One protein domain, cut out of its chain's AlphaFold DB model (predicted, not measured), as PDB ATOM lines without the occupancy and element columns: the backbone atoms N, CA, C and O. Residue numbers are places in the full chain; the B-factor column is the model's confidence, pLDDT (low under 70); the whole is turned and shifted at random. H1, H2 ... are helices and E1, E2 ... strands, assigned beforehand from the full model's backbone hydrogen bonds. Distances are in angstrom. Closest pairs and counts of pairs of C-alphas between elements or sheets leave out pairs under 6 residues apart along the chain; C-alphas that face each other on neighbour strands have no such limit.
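AT A GLANCE: This is residues 23 to 195 of the 195 residues of an uncharacterized protein of Brevibacterium antiquum (UniProt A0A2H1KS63). What shape is this? Two halves stand end to end: in one, H1, H2 and H3 fold back in turn with H7 crossing H1 and H3, and in the other a small three-strand sheet has H4 over one face and H5 over the other. H4 also packs on H1 and H7, and H6 packs on residues 108 to 112 of H4. What is it made of? The 173 printed residues include seven named helices and three named strands, in the order H1 H2 H3 H4 E1 E2 H5 E3 H6 H7; the class is mostly helix, and the sheet, E2 E1 E3, is antiparallel. How large is it? It is compact, with a radius of gyration of the C-alphas of 16.6 A and spans of 50 by 37 by 25 A.

IN THESE COORDINATES: Where are the first helices? H1 is residues 26 to 42, 24.1 A, from C-alpha 26 at (204.147, 260.808, 174.933); H2 is 51 to 69, 26.8 A; H3 is 82 to 96, 20.4 A; H4 is 98 to 112, 20.8 A. What follows? E1 is 119 to 125, E2 130 to 136, H5 139 to 151, E3 157 to 163 and H6 164 to 173. H7 is 177 to 193, 24.3 A, ending with C-alpha 193 at (217.545, 275.940, 180.065).

HOW THE PARTS SIT: How do the helices meet? H1, with residues 27 to 31 alone, touches H2 in a helical hairpin, closest C-alphas Leu 27 and Met 66, 6.5 A; H2 and H3 form another, closest Val 61 and Leu 85, 6.1 A. H7 touches H1, about perpendicular at 76 degrees, with C-alphas Ala 30 and Asn 180 closest at 4.5 A. In the seven helices every O i to N i+4 pair is within hydrogen-bond range. How is the sheet paired? E1 and E2 form a hairpin, N 121 and O 134 being 2.9 A apart; E1 and E3 are antiparallel, with N 122 and O 160 at 2.9 A. E2, H5 and E3 make a split strand-helix-strand unit, E1 lying between its strands, with a right-handed crossover. What is on the sheet? H4 and H5 lie on opposite faces, at heights of 8.7 A and 9.0 A, in three layers, helices on both faces of a sheet.

THE WHOLE: How far does it reach? The C-alphas farthest apart, Gly 71 and Ala 140, are 50.4 A apart. Is it continuous? The printed part has no cut, and H2 to H3 is a long link of 12 residues. Where is confidence low? Residues 41 to 51, 112 to 117 and 164 to 179 have pLDDT under 70.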
ATOM      1  N   ILE A  23     195.572 254.746 177.904       90.38
ATOM      2  CA  ILE A  23     195.862 255.690 176.819       90.38
ATOM      3  C   ILE A  23     196.515 256.921 177.438       90.38
ATOM      4  O   ILE A  23     195.938 257.541 178.345       90.38
ATOM      5  N   ARG A  24     197.723 257.235 176.960       90.69
ATOM      6  CA  ARG A  24     198.602 258.297 177.459       90.69
ATOM      7  C   ARG A  24     199.228 259.060 176.292       90.69
ATOM      8  O   ARG A  24     199.462 258.476 175.235       90.69
ATOM      9  N   THR A  25     199.507 260.343 176.494       93.12
ATOM     10  CA  THR A  25     200.386 261.106 175.600       93.12
ATOM     11  C   THR A  25     201.840 260.647 175.752       93.12
ATOM     12  O   THR A  25     202.179 259.901 176.677       93.12
ATOM     13  N   GLY A  26     202.715 261.098 174.846       92.12
ATOM     14  CA  GLY A  26     204.147 260.808 174.933       92.12
ATOM     15  C   GLY A  26     204.764 261.319 176.238       92.12
ATOM     16  O   GLY A  26     205.442 260.554 176.925       92.12
ATOM     17  N   LEU A  27     204.463 262.564 176.631       94.25
ATOM     18  CA  LEU A  27     204.994 263.152 177.864       94.25
ATOM     19  C   LEU A  27     204.433 262.468 179.117       94.25
ATOM     20  O   LEU A  27     205.190 262.183 180.041       94.25
ATOM     21  N   GLN A  28     203.150 262.091 179.126       92.81
ATOM     22  CA  GLN A  28     202.562 261.311 180.224       92.81
ATOM     23  C   GLN A  28     203.233 259.942 180.392       92.81
ATOM     24  O   GLN A  28     203.422 259.465 181.513       92.81
ATOM     25  N   HIS A  29     203.583 259.281 179.286       90.19
ATOM     26  CA  HIS A  29     204.288 258.005 179.345       90.19
ATOM     27  C   HIS A  29     205.726 258.168 179.855       90.19
ATOM     28  O   HIS A  29     206.149 257.397 180.721       90.19
ATOM     29  N   ALA A  30     206.442 259.188 179.370       91.25
ATOM     30  CA  ALA A  30     207.787 259.534 179.824       91.25
ATOM     31  C   ALA A  30     207.813 259.866 181.326       91.25
ATOM     32  O   ALA A  30     208.605 259.284 182.066       91.25
ATOM     33  N   TRP A  31     206.887 260.711 181.791       93.50
ATOM     34  CA  TRP A  31     206.719 261.059 183.206       93.50
ATOM     35  C   TRP A  31     206.505 259.826 184.081       93.50
ATOM     36  O   TRP A  31     207.231 259.618 185.049       93.50
ATOM     37  N   ALA A  32     205.559 258.959 183.714       87.62
ATOM     38  CA  ALA A  32     205.257 257.781 184.520       87.62
ATOM     39  C   ALA A  32     206.424 256.790 184.559       87.62
ATOM     40  O   ALA A  32     206.704 256.208 185.600       87.62
ATOM     41  N   THR A  33     207.143 256.645 183.444       84.56
ATOM     42  CA  THR A  33     208.328 255.783 183.383       84.56
ATOM     43  C   THR A  33     209.440 256.314 184.293       84.56
ATOM     44  O   THR A  33     210.107 255.531 184.969       84.56
ATOM     45  N   ALA A  34     209.630 257.635 184.363       86.88
ATOM     46  CA  ALA A  34     210.592 258.255 185.273       86.88
ATOM     47  C   ALA A  34     210.213 258.055 186.752       86.88
ATOM     48  O   ALA A  34     211.085 257.748 187.561       86.88
ATOM     49  N   VAL A  35     208.928 258.152 187.106       86.00
ATOM     50  CA  VAL A  35     208.456 257.840 188.469       86.00
ATOM     51  C   VAL A  35     208.705 256.369 188.810       86.00
ATOM     52  O   VAL A  35     209.363 256.073 189.801       86.00
ATOM     53  N   GLU A  36     208.288 255.444 187.940       78.69
ATOM     54  CA  GLU A  36     208.492 254.002 188.140       78.69
ATOM     55  C   GLU A  36     209.984 253.644 188.267       78.69
ATOM     56  O   GLU A  36     210.362 252.798 189.077       78.69
ATOM     57  N   THR A  37     210.853 254.325 187.511       77.56
ATOM     58  CA  THR A  37     212.315 254.217 187.639       77.56
ATOM     59  C   THR A  37     212.773 254.521 189.053       77.56
ATOM     60  O   THR A  37     213.479 253.721 189.670       77.56
ATOM     61  N   LEU A  38     212.406 255.703 189.545       78.56
ATOM     62  CA  LEU A  38     212.859 256.169 190.841       78.56
ATOM     63  C   LEU A  38     212.291 255.307 191.959       78.56
ATOM     64  O   LEU A  38     213.033 254.999 192.882       78.56
ATOM     65  N   ASP A  39     211.050 254.838 191.854       75.88
ATOM     66  CA  ASP A  39     210.451 253.948 192.851       75.88
ATOM     67  C   ASP A  39     211.176 252.594 192.925       75.88
ATOM     68  O   ASP A  39     211.525 252.113 194.010       75.88
ATOM     69  N   LEU A  40     211.466 251.983 191.769       71.06
ATOM     70  CA  LEU A  40     212.132 250.679 191.697       71.06
ATOM     71  C   LEU A  40     213.517 250.698 192.354       71.06
ATOM     72  O   LEU A  40     213.898 249.747 193.058       71.06
ATOM     73  N   PHE A  41     214.261 251.783 192.153       67.69
ATOM     74  CA  PHE A  41     215.610 251.930 192.685       67.69
ATOM     75  C   PHE A  41     215.683 252.636 194.046       67.69
ATOM     76  O   PHE A  41     216.575 252.336 194.841       67.69
ATOM     77  N   GLY A  42     214.727 253.509 194.353       62.38
ATOM     78  CA  GLY A  42     214.656 254.298 195.582       62.38
ATOM     79  C   GLY A  42     214.151 253.515 196.794       62.38
ATOM     80  O   GLY A  42     214.536 253.808 197.928       62.38
ATOM     81  N   GLY A  43     213.396 252.429 196.577       55.72
ATOM     82  CA  GLY A  43     212.897 251.542 197.639       55.72
ATOM     83  C   GLY A  43     213.964 250.755 198.417       55.72
ATOM     84  O   GLY A  43     213.626 249.833 199.157       55.72
ATOM     85  N   THR A  44     215.254 251.052 198.239       46.84
ATOM     86  CA  THR A  44     216.374 250.304 198.837       46.84
ATOM     87  C   THR A  44     216.975 250.956 200.093       46.84
ATOM     88  O   THR A  44     217.919 250.393 200.631       46.84
ATOM     89  N   ARG A  45     216.371 252.055 200.591       49.00
ATOM     90  CA  ARG A  45     216.600 252.801 201.864       49.00
ATOM     91  C   ARG A  45     216.769 254.318 201.660       49.00
ATOM     92  O   ARG A  45     217.541 254.950 202.368       49.00
ATOM     93  N   LEU A  46     215.979 254.951 200.791       43.06
ATOM     94  CA  LEU A  46     215.691 256.375 201.000       43.06
ATOM     95  C   LEU A  46     214.729 256.474 202.192       43.06
ATOM     96  O   LEU A  46     213.523 256.265 202.066       43.06
ATOM     97  N   LYS A  47     215.290 256.645 203.395       37.50
ATOM     98  CA  LYS A  47     214.513 256.864 204.619       37.50
ATOM     99  C   LYS A  47     213.612 258.085 204.412       37.50
ATOM    100  O   LYS A  47     214.085 259.154 204.045       37.50
ATOM    101  N   TYR A  48     212.324 257.889 204.683       35.69
ATOM    102  CA  TYR A  48     211.276 258.903 204.745       35.69
ATOM    103  C   TYR A  48     211.755 260.163 205.494       35.69
ATOM    104  O   TYR A  48     211.981 260.125 206.704       35.69
ATOM    105  N   GLY A  49     211.909 261.258 204.752       46.94
ATOM    106  CA  GLY A  49     212.296 262.595 205.206       46.94
ATOM    107  C   GLY A  49     211.773 263.657 204.228       46.94
ATOM    108  O   GLY A  49     211.054 263.317 203.289       46.94
ATOM    109  N   THR A  50     212.138 264.929 204.424       47.19
ATOM    110  CA  THR A  50     211.720 266.087 203.594       47.19
ATOM    111  C   THR A  50     211.910 265.888 202.084       47.19
ATOM    112  O   THR A  50     211.105 266.394 201.308       47.19
ATOM    113  N   GLY A  51     212.874 265.056 201.672       59.19
ATOM    114  CA  GLY A  51     213.116 264.724 200.264       59.19
ATOM    115  C   GLY A  51     211.956 264.031 199.534       59.19
ATOM    116  O   GLY A  51     211.924 264.073 198.310       59.19
ATOM    117  N   ASP A  52     210.985 263.431 200.238       71.94
ATOM    118  CA  ASP A  52     209.778 262.870 199.604       71.94
ATOM    119  C   ASP A  52     208.804 263.976 199.149       71.94
ATOM    120  O   ASP A  52     208.202 263.889 198.079       71.94
ATOM    121  N   GLU A  53     208.683 265.065 199.915       84.44
ATOM    122  CA  GLU A  53     207.824 266.195 199.538       84.44
ATOM    123  C   GLU A  53     208.436 267.016 198.398       84.44
ATOM    124  O   GLU A  53     207.723 267.374 197.458       84.44
ATOM    125  N   ASP A  54     209.755 267.229 198.408       88.50
ATOM    126  CA  ASP A  54     210.456 267.912 197.312       88.50
ATOM    127  C   ASP A  54     210.409 267.090 196.020       88.50
ATOM    128  O   ASP A  54     210.197 267.638 194.936       88.50
ATOM    129  N   LEU A  55     210.510 265.758 196.119       88.31
ATOM    130  CA  LEU A  55     210.357 264.856 194.980       88.31
ATOM    131  C   LEU A  55     208.937 264.902 194.401       88.31
ATOM    132  O   LEU A  55     208.761 265.044 193.186       88.31
ATOM    133  N   LYS A  56     207.906 264.837 195.252       90.56
ATOM    134  CA  LYS A  56     206.508 265.014 194.820       90.56
ATOM    135  C   LYS A  56     206.313 266.371 194.161       90.56
ATOM    136  O   LYS A  56     205.650 266.459 193.122       90.56
ATOM    137  N   ARG A  57     206.898 267.427 194.736       94.75
ATOM    138  CA  ARG A  57     206.799 268.778 194.189       94.75
ATOM    139  C   ARG A  57     207.482 268.882 192.833       94.75
ATOM    140  O   ARG A  57     206.870 269.418 191.912       94.75
ATOM    141  N   PHE A  58     208.668 268.299 192.674       95.19
ATOM    142  CA  PHE A  58     209.376 268.221 191.397       95.19
ATOM    143  C   PHE A  58     208.490 267.602 190.316       95.19
ATOM    144  O   PHE A  58     208.234 268.223 189.283       95.19
ATOM    145  N   PHE A  59     207.935 266.416 190.568       95.00
ATOM    146  CA  PHE A  59     207.097 265.740 189.580       95.00
ATOM    147  C   PHE A  59     205.785 266.472 189.291       95.00
ATOM    148  O   PHE A  59     205.303 266.424 188.153       95.00
ATOM    149  N   LEU A  60     205.215 267.169 190.275       96.19
ATOM    150  CA  LEU A  60     204.039 268.015 190.088       96.19
ATOM    151  C   LEU A  60     204.351 269.236 189.205       96.19
ATOM    152  O   LEU A  60     203.577 269.542 188.297       96.19
ATOM    153  N   VAL A  61     205.488 269.901 189.427       97.88
ATOM    154  CA  VAL A  61     205.956 271.034 188.611       97.88
ATOM    155  C   VAL A  61     206.215 270.589 187.171       97.88
ATOM    156  O   VAL A  61     205.703 271.212 186.240       97.88
ATOM    157  N   VAL A  62     206.921 269.468 186.976       97.69
ATOM    158  CA  VAL A  62     207.151 268.895 185.638       97.69
ATOM    159  C   VAL A  62     205.828 268.545 184.956       97.69
ATOM    160  O   VAL A  62     205.648 268.882 183.790       97.69
ATOM    161  N   SER A  63     204.870 267.947 185.676       96.94
ATOM    162  CA  SER A  63     203.533 267.650 185.128       96.94
ATOM    163  C   SER A  63     202.813 268.910 184.651       96.94
ATOM    164  O   SER A  63     202.155 268.890 183.614       96.94
ATOM    165  N   SER A  64     202.936 270.012 185.397       97.88
ATOM    166  CA  SER A  64     202.336 271.297 185.031       97.88
ATOM    167  C   SER A  64     202.967 271.873 183.758       97.88
ATOM    168  O   SER A  64     202.252 272.275 182.842       97.88
ATOM    169  N   LEU A  65     204.298 271.825 183.641       98.19
ATOM    170  CA  LEU A  65     205.015 272.249 182.433       98.19
ATOM    171  C   LEU A  65     204.689 271.371 181.217       98.19
ATOM    172  O   LEU A  65     204.492 271.902 180.127       98.19
ATOM    173  N   MET A  66     204.576 270.051 181.391       97.81
ATOM    174  CA  MET A  66     204.143 269.136 180.326       97.81
ATOM    175  C   MET A  66     202.711 269.436 179.874       97.81
ATOM    176  O   MET A  66     202.439 269.451 178.678       97.81
ATOM    177  N   ALA A  67     201.801 269.728 180.811       96.75
ATOM    178  CA  ALA A  67     200.440 270.127 180.467       96.75
ATOM    179  C   ALA A  67     200.427 271.419 179.637       96.75
ATOM    180  O   ALA A  67     199.717 271.483 178.638       96.75
ATOM    181  N   VAL A  68     201.246 272.417 179.991       96.75
ATOM    182  CA  VAL A  68     201.400 273.646 179.190       96.75
ATOM    183  C   VAL A  68     201.901 273.339 177.780       96.75
ATOM    184  O   VAL A  68     201.330 273.857 176.822       96.75
ATOM    185  N   ASP A  69     202.934 272.504 177.655       96.56
ATOM    186  CA  ASP A  69     203.527 272.114 176.368       96.56
ATOM    187  C   ASP A  69     202.505 271.412 175.454       96.56
ATOM    188  O   ASP A  69     202.433 271.679 174.256       96.56
ATOM    189  N   GLU A  70     201.627 270.594 176.039       96.31
ATOM    190  CA  GLU A  70     200.555 269.884 175.331       96.31
ATOM    191  C   GLU A  70     199.277 270.724 175.126       96.31
ATOM    192  O   GLU A  70     198.295 270.229 174.568       96.31
ATOM    193  N   GLY A  71     199.249 271.989 175.568       96.06
ATOM    194  CA  GLY A  71     198.057 272.843 175.493       96.06
ATOM    195  C   GLY A  71     196.900 272.369 176.385       96.06
ATOM    196  O   GLY A  71     195.731 272.623 176.090       96.06
ATOM    197  N   LEU A  72     197.220 271.656 177.464       94.56
ATOM    198  CA  LEU A  72     196.292 271.095 178.438       94.56
ATOM    199  C   LEU A  72     196.216 271.953 179.718       94.56
ATOM    200  O   LEU A  72     197.128 272.723 180.026       94.56
ATOM    201  N   PRO A  73     195.135 271.820 180.510       94.50
ATOM    202  CA  PRO A  73     195.032 272.492 181.799       94.50
ATOM    203  C   PRO A  73     196.106 272.001 182.772       94.50
ATOM    204  O   PRO A  73     196.295 270.796 182.945       94.50
ATOM    205  N   GLN A  74     196.753 272.938 183.461       96.06
ATOM    206  CA  GLN A  74     197.678 272.613 184.541       96.06
ATOM    207  C   GLN A  74     196.943 271.966 185.733       96.06
ATOM    208  O   GLN A  74     195.784 272.303 186.007       96.06
ATOM    209  N   PRO A  75     197.612 271.091 186.507       93.88
ATOM    210  CA  PRO A  75     197.104 270.640 187.796       93.88
ATOM    211  C   PRO A  75     196.887 271.828 188.740       93.88
ATOM    212  O   PRO A  75     197.772 272.666 188.896       93.88
ATOM    213  N   GLN A  76     195.748 271.873 189.437       92.56
ATOM    214  CA  GLN A  76     195.391 273.008 190.303       92.56
ATOM    215  C   GLN A  76     196.468 273.332 191.356       92.56
ATOM    216  O   GLN A  76     196.729 274.498 191.635       92.56
ATOM    217  N   ALA A  77     197.127 272.310 191.911       91.12
ATOM    218  CA  ALA A  77     198.171 272.459 192.930       91.12
ATOM    219  C   ALA A  77     199.491 273.079 192.410       91.12
ATOM    220  O   ALA A  77     200.367 273.428 193.202       91.12
ATOM    221  N   ALA A  78     199.649 273.222 191.093       91.31
ATOM    222  CA  ALA A  78     200.788 273.875 190.450       91.31
ATOM    223  C   ALA A  78     200.339 274.791 189.300       91.31
ATOM    224  O   ALA A  78     201.057 274.951 188.314       91.31
ATOM    225  N   ALA A  79     199.143 275.376 189.435       91.88
ATOM    226  CA  ALA A  79     198.572 276.289 188.459       91.88
ATOM    227  C   ALA A  79     199.211 277.688 188.581       91.88
ATOM    228  O   ALA A  79     198.785 278.494 189.408       91.88
ATOM    229  N   THR A  80     200.252 277.973 187.793       95.19
ATOM    230  CA  THR A  80     200.955 279.271 187.770       95.19
ATOM    231  C   THR A  80     201.659 279.509 186.424       95.19
ATOM    232  O   THR A  80     201.502 278.732 185.479       95.19
ATOM    233  N   SER A  81     202.400 280.613 186.284       96.62
ATOM    234  CA  SER A  81     203.102 280.918 185.035       96.62
ATOM    235  C   SER A  81     204.213 279.896 184.736       96.62
ATOM    236  O   SER A  81     204.897 279.444 185.663       96.62
ATOM    237  N   PRO A  82     204.442 279.546 183.455       96.19
ATOM    238  CA  PRO A  82     205.546 278.672 183.061       96.19
ATOM    239  C   PRO A  82     206.907 279.164 183.563       96.19
ATOM    240  O   PRO A  82     207.730 278.362 183.981       96.19
ATOM    241  N   GLU A  83     207.135 280.477 183.594       96.81
ATOM    242  CA  GLU A  83     208.386 281.076 184.073       96.81
ATOM    243  C   GLU A  83     208.616 280.795 185.565       96.81
ATOM    244  O   GLU A  83     209.723 280.438 185.965       96.81
ATOM    245  N   ALA A  84     207.566 280.895 186.389       97.00
ATOM    246  CA  ALA A  84     207.659 280.578 187.811       97.00
ATOM    247  C   ALA A  84     207.918 279.081 188.033       97.00
ATOM    248  O   ALA A  84     208.776 278.718 188.836       97.00
ATOM    249  N   LEU A  85     207.230 278.219 187.274       97.75
ATOM    250  CA  LEU A  85     207.432 276.767 187.319       97.75
ATOM    251  C   LEU A  85     208.851 276.372 186.907       97.75
ATOM    252  O   LEU A  85     209.448 275.509 187.539       97.75
ATOM    253  N   ARG A  86     209.415 277.007 185.876       98.06
ATOM    254  CA  ARG A  86     210.794 276.765 185.429       98.06
ATOM    255  C   ARG A  86     211.825 277.164 186.488       98.06
ATOM    256  O   ARG A  86     212.749 276.398 186.753       98.06
ATOM    257  N   GLY A  87     211.648 278.318 187.137       97.44
ATOM    258  CA  GLY A  87     212.521 278.749 188.235       97.44
ATOM    259  C   GLY A  87     212.464 277.812 189.450       97.44
ATOM    260  O   GLY A  87     213.497 277.482 190.041       97.44
ATOM    261  N   GLU A  88     211.266 277.330 189.786       97.12
ATOM    262  CA  GLU A  88     211.070 276.325 190.832       97.12
ATOM    263  C   GLU A  88     211.705 274.979 190.447       97.12
ATOM    264  O   GLU A  88     212.482 274.425 191.224       97.12
ATOM    265  N   LEU A  89     211.463 274.500 189.223       97.44
ATOM    266  CA  LEU A  89     212.036 273.261 188.693       97.44
ATOM    267  C   LEU A  89     213.565 273.270 188.755       97.44
ATOM    268  O   LEU A  89     214.169 272.296 189.193       97.44
ATOM    269  N   ARG A  90     214.193 274.381 188.356       96.00
ATOM    270  CA  ARG A  90     215.650 274.547 188.411       96.00
ATOM    271  C   ARG A  90     216.190 274.469 189.840       96.00
ATOM    272  O   ARG A  90     217.275 273.933 190.052       96.00
ATOM    273  N   SER A  91     215.450 275.004 190.808       94.31
ATOM    274  CA  SER A  91     215.834 274.954 192.223       94.31
ATOM    275  C   SER A  91     215.722 273.532 192.773       94.31
ATOM    276  O   SER A  91     216.671 273.043 193.382       94.31
ATOM    277  N   LEU A  92     214.615 272.846 192.471       93.56
ATOM    278  CA  LEU A  92     214.388 271.458 192.871       93.56
ATOM    279  C   LEU A  92     215.398 270.502 192.223       93.56
ATOM    280  O   LEU A  92     215.940 269.640 192.906       93.56
ATOM    281  N   GLU A  93     215.716 270.667 190.934       92.12
ATOM    282  CA  GLU A  93     216.735 269.835 190.280       92.12
ATOM    283  C   GLU A  93     218.115 270.043 190.902       92.12
ATOM    284  O   GLU A  93     218.839 269.078 191.121       92.12
ATOM    285  N   LYS A  94     218.479 271.283 191.250       90.31
ATOM    286  CA  LYS A  94     219.756 271.559 191.918       90.31
ATOM    287  C   LYS A  94     219.862 270.843 193.269       90.31
ATOM    288  O   LYS A  94     220.940 270.374 193.626       90.31
ATOM    289  N   GLU A  95     218.768 270.787 194.019       86.88
ATOM    290  CA  GLU A  95     218.722 270.158 195.339       86.88
ATOM    291  C   GLU A  95     218.685 268.626 195.263       86.88
ATOM    292  O   GLU A  95     219.388 267.948 196.015       86.88
ATOM    293  N   LEU A  96     217.891 268.077 194.344       85.62
ATOM    294  CA  LEU A  96     217.632 266.642 194.262       85.62
ATOM    295  C   LEU A  96     218.607 265.907 193.325       85.62
ATOM    296  O   LEU A  96     218.922 264.735 193.565       85.62
ATOM    297  N   GLY A  97     219.089 266.571 192.271       87.62
ATOM    298  CA  GLY A  97     219.933 266.006 191.211       87.62
ATOM    299  C   GLY A  97     219.298 264.792 190.532       87.62
ATOM    300  O   GLY A  97     219.947 263.749 190.377       87.62
ATOM    301  N   LEU A  98     218.003 264.867 190.211       87.38
ATOM    302  CA  LEU A  98     217.242 263.721 189.715       87.38
ATOM    303  C   LEU A  98     217.669 263.310 188.314       87.38
ATOM    304  O   LEU A  98     217.703 262.110 188.035       87.38
ATOM    305  N   LEU A  99     218.037 264.258 187.450       88.94
ATOM    306  CA  LEU A  99     218.493 263.944 186.098       88.94
ATOM    307  C   LEU A  99     219.766 263.098 186.129       88.94
ATOM    308  O   LEU A  99     219.846 262.080 185.431       88.94
ATOM    309  N   SER A 100     220.717 263.446 187.000       85.12
ATOM    310  CA  SER A 100     221.944 262.672 187.199       85.12
ATOM    311  C   SER A 100     221.642 261.259 187.703       85.12
ATOM    312  O   SER A 100     222.167 260.292 187.147       85.12
ATOM    313  N   ARG A 101     220.731 261.095 188.674       83.75
ATOM    314  CA  ARG A 101     220.324 259.760 189.159       83.75
ATOM    315  C   ARG A 101     219.666 258.923 188.064       83.75
ATOM    316  O   ARG A 101     220.069 257.782 187.853       83.75
ATOM    317  N   LEU A 102     218.692 259.489 187.348       83.31
ATOM    318  CA  LEU A 102     218.002 258.824 186.237       83.31
ATOM    319  C   LEU A 102     218.986 258.359 185.158       83.31
ATOM    320  O   LEU A 102     218.893 257.222 184.692       83.31
ATOM    321  N   SER A 103     219.962 259.199 184.802       82.12
ATOM    322  CA  SER A 103     221.005 258.838 183.834       82.12
ATOM    323  C   SER A 103     221.895 257.690 184.328       82.12
ATOM    324  O   SER A 103     222.192 256.767 183.569       82.12
ATOM    325  N   GLY A 104     222.246 257.685 185.617       79.94
ATOM    326  CA  GLY A 104     223.004 256.609 186.245       79.94
ATOM    327  C   GLY A 104     222.274 255.276 186.225       79.94
ATOM    328  O   GLY A 104     222.858 254.256 185.868       79.94
ATOM    329  N   TYR A 105     220.979 255.286 186.542       77.94
ATOM    330  CA  TYR A 105     220.139 254.094 186.452       77.94
ATOM    331  C   TYR A 105     220.104 253.519 185.045       77.94
ATOM    332  O   TYR A 105     220.290 252.316 184.868       77.94
ATOM    333  N   VAL A 106     219.913 254.377 184.044       76.75
ATOM    334  CA  VAL A 106     219.953 253.978 182.636       76.75
ATOM    335  C   VAL A 106     221.296 253.326 182.298       76.75
ATOM    336  O   VAL A 106     221.305 252.193 181.814       76.75
ATOM    337  N   ALA A 107     222.417 253.967 182.640       78.19
ATOM    338  CA  ALA A 107     223.753 253.431 182.385       78.19
ATOM    339  C   ALA A 107     223.985 252.069 183.069       78.19
ATOM    340  O   ALA A 107     224.534 251.149 182.460       78.19
ATOM    341  N   LEU A 108     223.509 251.893 184.308       74.56
ATOM    342  CA  LEU A 108     223.598 250.618 185.025       74.56
ATOM    343  C   LEU A 108     222.822 249.499 184.324       74.56
ATOM    344  O   LEU A 108     223.315 248.371 184.230       74.56
ATOM    345  N   VAL A 109     221.622 249.787 183.813       71.69
ATOM    346  CA  VAL A 109     220.825 248.792 183.078       71.69
ATOM    347  C   VAL A 109     221.475 248.442 181.739       71.69
ATOM    348  O   VAL A 109     221.492 247.264 181.366       71.69
ATOM    349  N   GLU A 110     222.043 249.419 181.031       72.69
ATOM    350  CA  GLU A 110     222.762 249.181 179.775       72.69
ATOM    351  C   GLU A 110     224.012 248.322 179.980       72.69
ATOM    352  O   GLU A 110     224.205 247.333 179.270       72.69
ATOM    353  N   GLN A 111     224.832 248.670 180.973       72.50
ATOM    354  CA  GLN A 111     226.132 248.043 181.187       72.50
ATOM    355  C   GLN A 111     226.034 246.696 181.915       72.50
ATOM    356  O   GLN A 111     226.808 245.784 181.624       72.50
ATOM    357  N   PHE A 112     225.080 246.543 182.839       68.94
ATOM    358  CA  PHE A 112     225.043 245.401 183.757       68.94
ATOM    359  C   PHE A 112     223.701 244.665 183.818       68.94
ATOM    360  O   PHE A 112     223.566 243.726 184.599       68.94
ATOM    361  N   GLY A 113     222.714 245.002 182.981       61.06
ATOM    362  CA  GLY A 113     221.374 244.395 183.033       61.06
ATOM    363  C   GLY A 113     221.308 242.874 182.807       61.06
ATOM    364  O   GLY A 113     220.251 242.275 183.006       61.06
ATOM    365  N   SER A 114     222.404 242.232 182.390       61.22
ATOM    366  CA  SER A 114     222.525 240.772 182.267       61.22
ATOM    367  C   SER A 114     223.255 240.091 183.428       61.22
ATOM    368  O   SER A 114     223.169 238.866 183.546       61.22
ATOM    369  N   ASP A 115     223.976 240.841 184.263       63.66
ATOM    370  CA  ASP A 115     224.684 240.287 185.415       63.66
ATOM    371  C   ASP A 115     223.728 240.211 186.608       63.66
ATOM    372  O   ASP A 115     223.007 241.158 186.895       63.66
ATOM    373  N   LYS A 116     223.638 239.051 187.264       59.41
ATOM    374  CA  LYS A 116     222.581 238.755 188.253       59.41
ATOM    375  C   LYS A 116     223.072 238.753 189.701       59.41
ATOM    376  O   LYS A 116     222.303 238.381 190.587       59.41
ATOM    377  N   ARG A 117     224.354 239.042 189.949       61.47
ATOM    378  CA  ARG A 117     224.994 238.786 191.257       61.47
ATOM    379  C   ARG A 117     225.704 239.986 191.870       61.47
ATOM    380  O   ARG A 117     226.447 239.820 192.830       61.47
ATOM    381  N   THR A 118     225.477 241.174 191.335       70.94
ATOM    382  CA  THR A 118     226.153 242.398 191.767       70.94
ATOM    383  C   THR A 118     225.184 243.355 192.449       70.94
ATOM    384  O   THR A 118     224.007 243.450 192.088       70.94
ATOM    385  N   THR A 119     225.684 244.046 193.463       79.56
ATOM    386  CA  THR A 119     225.034 245.195 194.090       79.56
ATOM    387  C   THR A 119     225.828 246.434 193.702       79.56
ATOM    388  O   THR A 119     227.056 246.411 193.730       79.56
ATOM    389  N   PHE A 120     225.135 247.502 193.334       80.44
ATOM    390  CA  PHE A 120     225.723 248.793 192.998       80.44
ATOM    391  C   PHE A 120     225.497 249.754 194.156       80.44
ATOM    392  O   PHE A 120     224.374 249.858 194.648       80.44
ATOM    393  N   LEU A 121     226.541 250.457 194.571       84.44
ATOM    394  CA  LEU A 121     226.420 251.661 195.380       84.44
ATOM    395  C   LEU A 121     226.518 252.854 194.440       84.44
ATOM    396  O   LEU A 121     227.501 252.983 193.710       84.44
ATOM    397  N   MET A 122     225.508 253.715 194.455       83.12
ATOM    398  CA  MET A 122     225.558 254.983 193.739       83.12
ATOM    399  C   MET A 122     225.645 256.108 194.756       83.12
ATOM    400  O   MET A 122     224.869 256.122 195.709       83.12
ATOM    401  N   GLN A 123     226.577 257.028 194.543       85.38
ATOM    402  CA  GLN A 123     226.815 258.188 195.397       85.38
ATOM    403  C   GLN A 123     226.700 259.440 194.533       85.38
ATOM    404  O   GLN A 123     227.518 259.653 193.638       85.38
ATOM    405  N   LEU A 124     225.666 260.242 194.753       83.75
ATOM    406  CA  LEU A 124     225.481 261.526 194.093       83.75
ATOM    407  C   LEU A 124     226.086 262.626 194.962       83.75
ATOM    408  O   LEU A 124     225.599 262.876 196.061       83.75
ATOM    409  N   ASN A 125     227.085 263.327 194.437       85.56
ATOM    410  CA  ASN A 125     227.549 264.588 195.004       85.56
ATOM    411  C   ASN A 125     226.688 265.727 194.437       85.56
ATOM    412  O   ASN A 125     226.765 266.027 193.243       85.56
ATOM    413  N   ARG A 126     225.860 266.360 195.277       79.06
ATOM    414  CA  ARG A 126     224.902 267.404 194.860       79.06
ATOM    415  C   ARG A 126     225.590 268.702 194.434       79.06
ATOM    416  O   ARG A 126     225.111 269.391 193.539       79.06
ATOM    417  N   THR A 127     226.735 269.033 195.018       81.44
ATOM    418  CA  THR A 127     227.507 270.227 194.645       81.44
ATOM    419  C   THR A 127     228.188 270.047 193.291       81.44
ATOM    420  O   THR A 127     228.122 270.935 192.444       81.44
ATOM    421  N   GLU A 128     228.809 268.889 193.066       83.88
ATOM    422  CA  GLU A 128     229.493 268.562 191.806       83.88
ATOM    423  C   GLU A 128     228.535 268.072 190.715       83.88
ATOM    424  O   GLU A 128     228.952 267.899 189.571       83.88
ATOM    425  N   GLN A 129     227.277 267.790 191.068       76.00
ATOM    426  CA  GLN A 129     226.282 267.151 190.199       76.00
ATOM    427  C   GLN A 129     226.805 265.855 189.555       76.00
ATOM    428  O   GLN A 129     226.410 265.479 188.451       76.00
ATOM    429  N   THR A 130     227.702 265.158 190.259       79.81
ATOM    430  CA  THR A 130     228.427 263.991 189.749       79.81
ATOM    431  C   THR A 130     227.968 262.733 190.473       79.81
ATOM    432  O   THR A 130     227.908 262.696 191.703       79.81
ATOM    433  N   LEU A 131     227.637 261.700 189.696       80.31
ATOM    434  CA  LEU A 131     227.241 260.390 190.201       80.31
ATOM    435  C   LEU A 131     228.414 259.409 190.115       80.31
ATOM    436  O   LEU A 131     228.919 259.125 189.029       80.31
ATOM    437  N   TYR A 132     228.802 258.849 191.255       84.94
ATOM    438  CA  TYR A 132     229.830 257.822 191.372       84.94
ATOM    439  C   TYR A 132     229.186 256.445 191.539       84.94
ATOM    440  O   TYR A 132     228.223 256.296 192.291       84.94
ATOM    441  N   LEU A 133     229.722 255.437 190.847       82.38
ATOM    442  CA  LEU A 133     229.211 254.065 190.845       82.38
ATOM    443  C   LEU A 133     230.290 253.104 191.347       82.38
ATOM    444  O   LEU A 133     231.379 253.045 190.778       82.38
ATOM    445  N   GLU A 134     229.972 252.316 192.369       85.69
ATOM    446  CA  GLU A 134     230.854 251.279 192.908       85.69
ATOM    447  C   GLU A 134     230.155 249.913 192.882       85.69
ATOM    448  O   GLU A 134     228.988 249.783 193.261       85.69
ATOM    449  N   LEU A 135     230.857 248.887 192.392       84.06
ATOM    450  CA  LEU A 135     230.325 247.532 192.258       84.06
ATOM    451  C   LEU A 135     230.770 246.641 193.412       84.06
ATOM    452  O   LEU A 135     231.954 246.550 193.728       84.06
ATOM    453  N   PHE A 136     229.825 245.867 193.935       84.19
ATOM    454  CA  PHE A 136     230.064 244.886 194.980       84.19
ATOM    455  C   PHE A 136     229.545 243.513 194.563       84.19
ATOM    456  O   PHE A 136     228.393 243.357 194.160       84.19
ATOM    457  N   SER A 137     230.382 242.489 194.715       80.88
ATOM    458  CA  SER A 137     230.002 241.085 194.507       80.88
ATOM    459  C   SER A 137     229.313 240.456 195.724       80.88
ATOM    460  O   SER A 137     228.877 239.308 195.663       80.88
ATOM    461  N   ASN A 138     229.263 241.170 196.852       82.38
ATOM    462  CA  ASN A 138     228.686 240.714 198.111       82.38
ATOM    463  C   ASN A 138     227.844 241.830 198.747       82.38
ATOM    464  O   ASN A 138     228.290 242.973 198.848       82.38
ATOM    465  N   ALA A 139     226.639 241.487 199.207       79.56
ATOM    466  CA  ALA A 139     225.720 242.445 199.818       79.56
ATOM    467  C   ALA A 139     226.295 243.051 201.106       79.56
ATOM    468  O   ALA A 139     226.240 244.263 201.274       79.56
ATOM    469  N   ALA A 140     226.943 242.244 201.954       85.75
ATOM    470  CA  ALA A 140     227.466 242.730 203.233       85.75
ATOM    471  C   ALA A 140     228.570 243.792 203.065       85.75
ATOM    472  O   ALA A 140     228.630 244.740 203.840       85.75
ATOM    473  N   SER A 141     229.423 243.678 202.039       87.69
ATOM    474  CA  SER A 141     230.419 244.723 201.743       87.69
ATOM    475  C   SER A 141     229.778 246.005 201.212       87.69
ATOM    476  O   SER A 141     230.248 247.089 201.538       87.69
ATOM    477  N   ALA A 142     228.703 245.885 200.428       86.88
ATOM    478  CA  ALA A 142     227.975 247.038 199.909       86.88
ATOM    479  C   ALA A 142     227.250 247.791 201.039       86.88
ATOM    480  O   ALA A 142     227.296 249.015 201.099       86.88
ATOM    481  N   GLU A 143     226.626 247.053 201.962       87.44
ATOM    482  CA  GLU A 143     225.971 247.603 203.153       87.44
ATOM    483  C   GLU A 143     226.972 248.277 204.095       87.44
ATOM    484  O   GLU A 143     226.722 249.399 204.527       87.44
ATOM    485  N   ALA A 144     228.129 247.655 204.347       89.94
ATOM    486  CA  ALA A 144     229.184 248.259 205.159       89.94
ATOM    487  C   ALA A 144     229.713 249.564 204.541       89.94
ATOM    488  O   ALA A 144     229.967 250.526 205.264       89.94
ATOM    489  N   LYS A 145     229.845 249.624 203.206       90.38
ATOM    490  CA  LYS A 145     230.259 250.857 202.527       90.38
ATOM    491  C   LYS A 145     229.181 251.938 202.588       90.38
ATOM    492  O   LYS A 145     229.513 253.095 202.812       90.38
ATOM    493  N   LEU A 146     227.908 251.578 202.414       87.94
ATOM    494  CA  LEU A 146     226.803 252.524 202.579       87.94
ATOM    495  C   LEU A 146     226.805 253.116 203.993       87.94
ATOM    496  O   LEU A 146     226.717 254.327 204.138       87.94
ATOM    497  N   GLU A 147     226.965 252.281 205.020       87.88
ATOM    498  CA  GLU A 147     227.047 252.732 206.410       87.88
ATOM    499  C   GLU A 147     228.258 253.651 206.651       87.88
ATOM    500  O   GLU A 147     228.140 254.650 207.356       87.88
ATOM    501  N   GLU A 148     229.413 253.367 206.039       89.81
ATOM    502  CA  GLU A 148     230.580 254.261 206.077       89.81
ATOM    503  C   GLU A 148     230.252 255.644 205.496       89.81
ATOM    504  O   GLU A 148     230.602 256.650 206.108       89.81
ATOM    505  N   VAL A 149     229.573 255.696 204.346       87.75
ATOM    506  CA  VAL A 149     229.174 256.950 203.687       87.75
ATOM    507  C   VAL A 149     228.129 257.699 204.516       87.75
ATOM    508  O   VAL A 149     228.286 258.892 204.754       87.75
ATOM    509  N   GLU A 150     227.108 257.009 205.032       83.94
ATOM    510  CA  GLU A 150     226.086 257.613 205.900       83.94
ATOM    511  C   GLU A 150     226.704 258.193 207.187       83.94
ATOM    512  O   GLU A 150     226.340 259.287 207.620       83.94
ATOM    513  N   ASN A 151     227.683 257.503 207.780       87.75
ATOM    514  CA  ASN A 151     228.356 257.943 209.005       87.75
ATOM    515  C   ASN A 151     229.291 259.145 208.808       87.75
ATOM    516  O   ASN A 151     229.669 259.777 209.796       87.75
ATOM    517  N   GLN A 152     229.664 259.485 207.569       88.25
ATOM    518  CA  GLN A 152     230.385 260.732 207.296       88.25
ATOM    519  C   GLN A 152     229.506 261.959 207.568       88.25
ATOM    520  O   GLN A 152     230.045 263.029 207.846       88.25
ATOM    521  N   GLY A 153     228.175 261.800 207.541       79.56
ATOM    522  CA  GLY A 153     227.226 262.878 207.819       79.56
ATOM    523  C   GLY A 153     227.321 264.035 206.824       79.56
ATOM    524  O   GLY A 153     227.031 265.172 207.190       79.56
ATOM    525  N   ASP A 154     227.781 263.765 205.600       84.25
ATOM    526  CA  ASP A 154     227.855 264.769 204.546       84.25
ATOM    527  C   ASP A 154     226.513 264.860 203.814       84.25
ATOM    528  O   ASP A 154     226.210 264.049 202.939       84.25
ATOM    529  N   ASP A 155     225.720 265.878 204.152       80.75
ATOM    530  CA  ASP A 155     224.424 266.163 203.521       80.75
ATOM    531  C   ASP A 155     224.533 266.442 202.005       80.75
ATOM    532  O   ASP A 155     223.531 266.445 201.282       80.75
ATOM    533  N   ASN A 156     225.747 266.683 201.495       83.25
ATOM    534  CA  ASN A 156     226.009 266.850 200.071       83.25
ATOM    535  C   ASN A 156     226.075 265.514 199.307       83.25
ATOM    536  O   ASN A 156     226.001 265.523 198.072       83.25
ATOM    537  N   ILE A 157     226.215 264.385 200.008       83.81
ATOM    538  CA  ILE A 157     226.293 263.054 199.408       83.81
ATOM    539  C   ILE A 157     224.974 262.320 199.625       83.81
ATOM    540  O   ILE A 157     224.561 262.036 200.743       83.81
ATOM    541  N   ASP A 158     224.329 261.953 198.522       80.19
ATOM    542  CA  ASP A 158     223.175 261.062 198.541       80.19
ATOM    543  C   ASP A 158     223.601 259.678 198.050       80.19
ATOM    544  O   ASP A 158     224.052 259.529 196.912       80.19
ATOM    545  N   ALA A 159     223.502 258.673 198.917       83.56
ATOM    546  CA  ALA A 159     223.968 257.324 198.638       83.56
ATOM    547  C   ALA A 159     222.805 256.332 198.631       83.56
ATOM    548  O   ALA A 159     221.993 256.295 199.552       83.56
ATOM    549  N   VAL A 160     222.739 255.480 197.606       80.75
ATOM    550  CA  VAL A 160     221.722 254.427 197.552       80.75
ATOM    551  C   VAL A 160     222.275 253.141 196.948       80.75
ATOM    552  O   VAL A 160     223.080 253.145 196.013       80.75
ATOM    553  N   LEU A 161     221.829 252.017 197.509       81.62
ATOM    554  CA  LEU A 161     222.178 250.680 197.042       81.62
ATOM    555  C   LEU A 161     221.152 250.164 196.037       81.62
ATOM    556  O   LEU A 161     219.947 250.326 196.213       81.62
ATOM    557  N   VAL A 162     221.621 249.472 195.005       76.12
ATOM    558  CA  VAL A 162     220.786 248.892 193.952       76.12
ATOM    559  C   VAL A 162     221.206 247.456 193.693       76.12
ATOM    560  O   VAL A 162     222.352 247.177 193.357       76.12
ATOM    561  N   ALA A 163     220.267 246.519 193.790       76.81
ATOM    562  CA  ALA A 163     220.514 245.132 193.412       76.81
ATOM    563  C   ALA A 163     220.385 244.939 191.890       76.81
ATOM    564  O   ALA A 163     219.391 245.353 191.290       76.81
ATOM    565  N   SER A 164     221.326 244.221 191.273       69.88
ATOM    566  CA  SER A 164     221.294 243.861 189.842       69.88
ATOM    567  C   SER A 164     220.048 243.075 189.410       69.88
ATOM    568  O   SER A 164     219.594 243.190 188.273       69.88
ATOM    569  N   SER A 165     219.416 242.328 190.318       69.06
ATOM    570  CA  SER A 165     218.130 241.673 190.045       69.06
ATOM    571  C   SER A 165     217.018 242.679 189.715       69.06
ATOM    572  O   SER A 165     216.220 242.421 188.815       69.06
ATOM    573  N   LYS A 166     216.994 243.848 190.374       68.75
ATOM    574  CA  LYS A 166     216.060 244.945 190.064       68.75
ATOM    575  C   LYS A 166     216.354 245.563 188.694       68.75
ATOM    576  O   LYS A 166     215.431 245.824 187.931       68.75
ATOM    577  N   VAL A 167     217.638 245.699 188.356       66.50
ATOM    578  CA  VAL A 167     218.119 246.188 187.052       66.50
ATOM    579  C   VAL A 167     217.638 245.275 185.909       66.50
ATOM    580  O   VAL A 167     217.098 245.750 184.910       66.50
ATOM    581  N   GLY A 168     217.758 243.951 186.068       64.31
ATOM    582  CA  GLY A 168     217.300 242.977 185.070       64.31
ATOM    583  C   GLY A 168     215.773 242.907 184.905       64.31
ATOM    584  O   GLY A 168     215.282 242.692 183.791       64.31
ATOM    585  N   MET A 169     215.009 243.121 185.986       64.62
ATOM    586  CA  MET A 169     213.541 243.200 185.922       64.62
ATOM    587  C   MET A 169     213.079 244.377 185.063       64.62
ATOM    588  O   MET A 169     212.166 244.213 184.260       64.62
ATOM    589  N   LEU A 170     213.752 245.523 185.162       61.78
ATOM    590  CA  LEU A 170     213.418 246.732 184.414       61.78
ATOM    591  C   LEU A 170     213.529 246.561 182.901       61.78
ATOM    592  O   LEU A 170     212.565 246.807 182.174       61.78
ATOM    593  N   LYS A 171     214.665 246.032 182.437       65.94
ATOM    594  CA  LYS A 171     214.884 245.716 181.018       65.94
ATOM    595  C   LYS A 171     213.843 244.735 180.468       65.94
ATOM    596  O   LYS A 171     213.504 244.793 179.289       65.94
ATOM    597  N   SER A 172     213.360 243.825 181.313       63.44
ATOM    598  CA  SER A 172     212.406 242.783 180.921       63.44
ATOM    599  C   SER A 172     210.953 243.272 180.939       63.44
ATOM    600  O   SER A 172     210.175 242.888 180.071       63.44
ATOM    601  N   ALA A 173     210.584 244.103 181.916       55.97
ATOM    602  CA  ALA A 173     209.226 244.611 182.095       55.97
ATOM    603  C   ALA A 173     208.897 245.766 181.137       55.97
ATOM    604  O   ALA A 173     207.757 245.879 180.689       55.97
ATOM    605  N   TYR A 174     209.892 246.586 180.776       58.78
ATOM    606  CA  TYR A 174     209.683 247.798 179.986       58.78
ATOM    607  C   TYR A 174     210.734 247.934 178.869       58.78
ATOM    608  O   TYR A 174     211.745 248.612 179.026       58.78
ATOM    609  N   PRO A 175     210.507 247.339 177.685       58.19
ATOM    610  CA  PRO A 175     211.471 247.383 176.580       58.19
ATOM    611  C   PRO A 175     211.772 248.802 176.064       58.19
ATOM    612  O   PRO A 175     212.882 249.074 175.616       58.19
ATOM    613  N   ASN A 176     210.798 249.717 176.163       61.34
ATOM    614  CA  ASN A 176     210.906 251.115 175.713       61.34
ATOM    615  C   ASN A 176     211.364 252.082 176.818       61.34
ATOM    616  O   ASN A 176     211.360 253.297 176.634       61.34
ATOM    617  N   TYR A 177     211.755 251.541 177.968       67.00
ATOM    618  CA  TYR A 177     212.095 252.291 179.169       67.00
ATOM    619  C   TYR A 177     213.159 253.369 178.947       67.00
ATOM    620  O   TYR A 177     212.963 254.519 179.327       67.00
ATOM    621  N   PHE A 178     214.249 253.021 178.264       63.59
ATOM    622  CA  PHE A 178     215.366 253.930 178.010       63.59
ATOM    623  C   PHE A 178     214.952 255.165 177.220       63.59
ATOM    624  O   PHE A 178     215.230 256.286 177.631       63.59
ATOM    625  N   ALA A 179     214.230 254.954 176.119       59.22
ATOM    626  CA  ALA A 179     213.750 256.041 175.279       59.22
ATOM    627  C   ALA A 179     212.851 257.002 176.073       59.22
ATOM    628  O   ALA A 179     212.949 258.214 175.907       59.22
ATOM    629  N   ASN A 180     212.027 256.471 176.977       75.75
ATOM    630  CA  ASN A 180     211.109 257.261 177.791       75.75
ATOM    631  C   ASN A 180     211.810 258.024 178.921       75.75
ATOM    632  O   ASN A 180     211.489 259.190 179.142       75.75
ATOM    633  N   THR A 181     212.777 257.411 179.607       79.94
ATOM    634  CA  THR A 181     213.574 258.104 180.631       79.94
ATOM    635  C   THR A 181     214.435 259.193 179.995       79.94
ATOM    636  O   THR A 181     214.491 260.305 180.511       79.94
ATOM    637  N   SER A 182     215.028 258.939 178.822       83.25
ATOM    638  CA  SER A 182     215.729 259.972 178.053       83.25
ATOM    639  C   SER A 182     214.792 261.091 177.593       83.25
ATOM    640  O   SER A 182     215.169 262.255 177.681       83.25
ATOM    641  N   ALA A 183     213.572 260.770 177.149       90.31
ATOM    642  CA  ALA A 183     212.576 261.772 176.767       90.31
ATOM    643  C   ALA A 183     212.153 262.646 177.957       90.31
ATOM    644  O   ALA A 183     212.056 263.865 177.814       90.31
ATOM    645  N   PHE A 184     211.961 262.047 179.136       94.12
ATOM    646  CA  PHE A 184     211.689 262.784 180.369       94.12
ATOM    647  C   PHE A 184     212.842 263.727 180.721       94.12
ATOM    648  O   PHE A 184     212.623 264.927 180.879       94.12
ATOM    649  N   SER A 185     214.072 263.208 180.784       92.88
ATOM    650  CA  SER A 185     215.244 264.011 181.135       92.88
ATOM    651  C   SER A 185     215.491 265.143 180.137       92.88
ATOM    652  O   SER A 185     215.790 266.261 180.544       92.88
ATOM    653  N   ALA A 186     215.306 264.886 178.840       93.94
ATOM    654  CA  ALA A 186     215.427 265.907 177.802       93.94
ATOM    655  C   ALA A 186     214.360 267.002 177.947       93.94
ATOM    656  O   ALA A 186     214.680 268.185 177.830       93.94
ATOM    657  N   PHE A 187     213.109 266.627 178.242       96.81
ATOM    658  CA  PHE A 187     212.048 267.596 178.497       96.81
ATOM    659  C   PHE A 187     212.396 268.486 179.695       96.81
ATOM    660  O   PHE A 187     212.397 269.709 179.563       96.81
ATOM    661  N   VAL A 188     212.752 267.892 180.837       96.81
ATOM    662  CA  VAL A 188     213.115 268.637 182.051       96.81
ATOM    663  C   VAL A 188     214.296 269.574 181.788       96.81
ATOM    664  O   VAL A 188     214.200 270.759 182.105       96.81
ATOM    665  N   GLN A 189     215.363 269.087 181.146       95.69
ATOM    666  CA  GLN A 189     216.525 269.911 180.810       95.69
ATOM    667  C   GLN A 189     216.131 271.106 179.935       95.69
ATOM    668  O   GLN A 189     216.510 272.234 180.231       95.69
ATOM    669  N   SER A 190     215.286 270.888 178.921       97.06
ATOM    670  CA  SER A 190     214.820 271.973 178.052       97.06
ATOM    671  C   SER A 190     214.046 273.059 178.807       97.06
ATOM    672  O   SER A 190     214.120 274.227 178.432       97.06
ATOM    673  N   GLN A 191     213.313 272.699 179.867       97.25
ATOM    674  CA  GLN A 191     212.588 273.659 180.701       97.25
ATOM    675  C   GLN A 191     213.530 274.411 181.648       97.25
ATOM    676  O   GLN A 191     213.331 275.602 181.872       97.25
ATOM    677  N   ILE A 192     214.566 273.744 182.167       94.69
ATOM    678  CA  ILE A 192     215.604 274.369 183.002       94.69
ATOM    679  C   ILE A 192     216.431 275.376 182.194       94.69
ATOM    680  O   ILE A 192     216.727 276.457 182.694       94.69
ATOM    681  N   ASP A 193     216.760 275.059 180.941       92.81
ATOM    682  CA  ASP A 193     217.545 275.940 180.065       92.81
ATOM    683  C   ASP A 193     216.779 277.214 179.658       92.81
ATOM    684  O   ASP A 193     217.380 278.217 179.273       92.81
ATOM    685  N   GLN A 194     215.447 277.181 179.753       86.38
ATOM    686  CA  GLN A 194     214.546 278.309 179.490       86.38
ATOM    687  C   GLN A 194     214.236 279.155 180.744       86.38
ATOM    688  O   GLN A 194     213.425 280.078 180.649       86.38
ATOM    689  N   ALA A 195     214.818 278.821 181.905       73.06
ATOM    690  CA  ALA A 195     214.572 279.442 183.213       73.06
ATOM    691  C   ALA A 195     215.571 280.563 183.550       73.06
ATOM    692  O   ALA A 195     215.111 281.700 183.788       73.06
TER     693      ALA A 195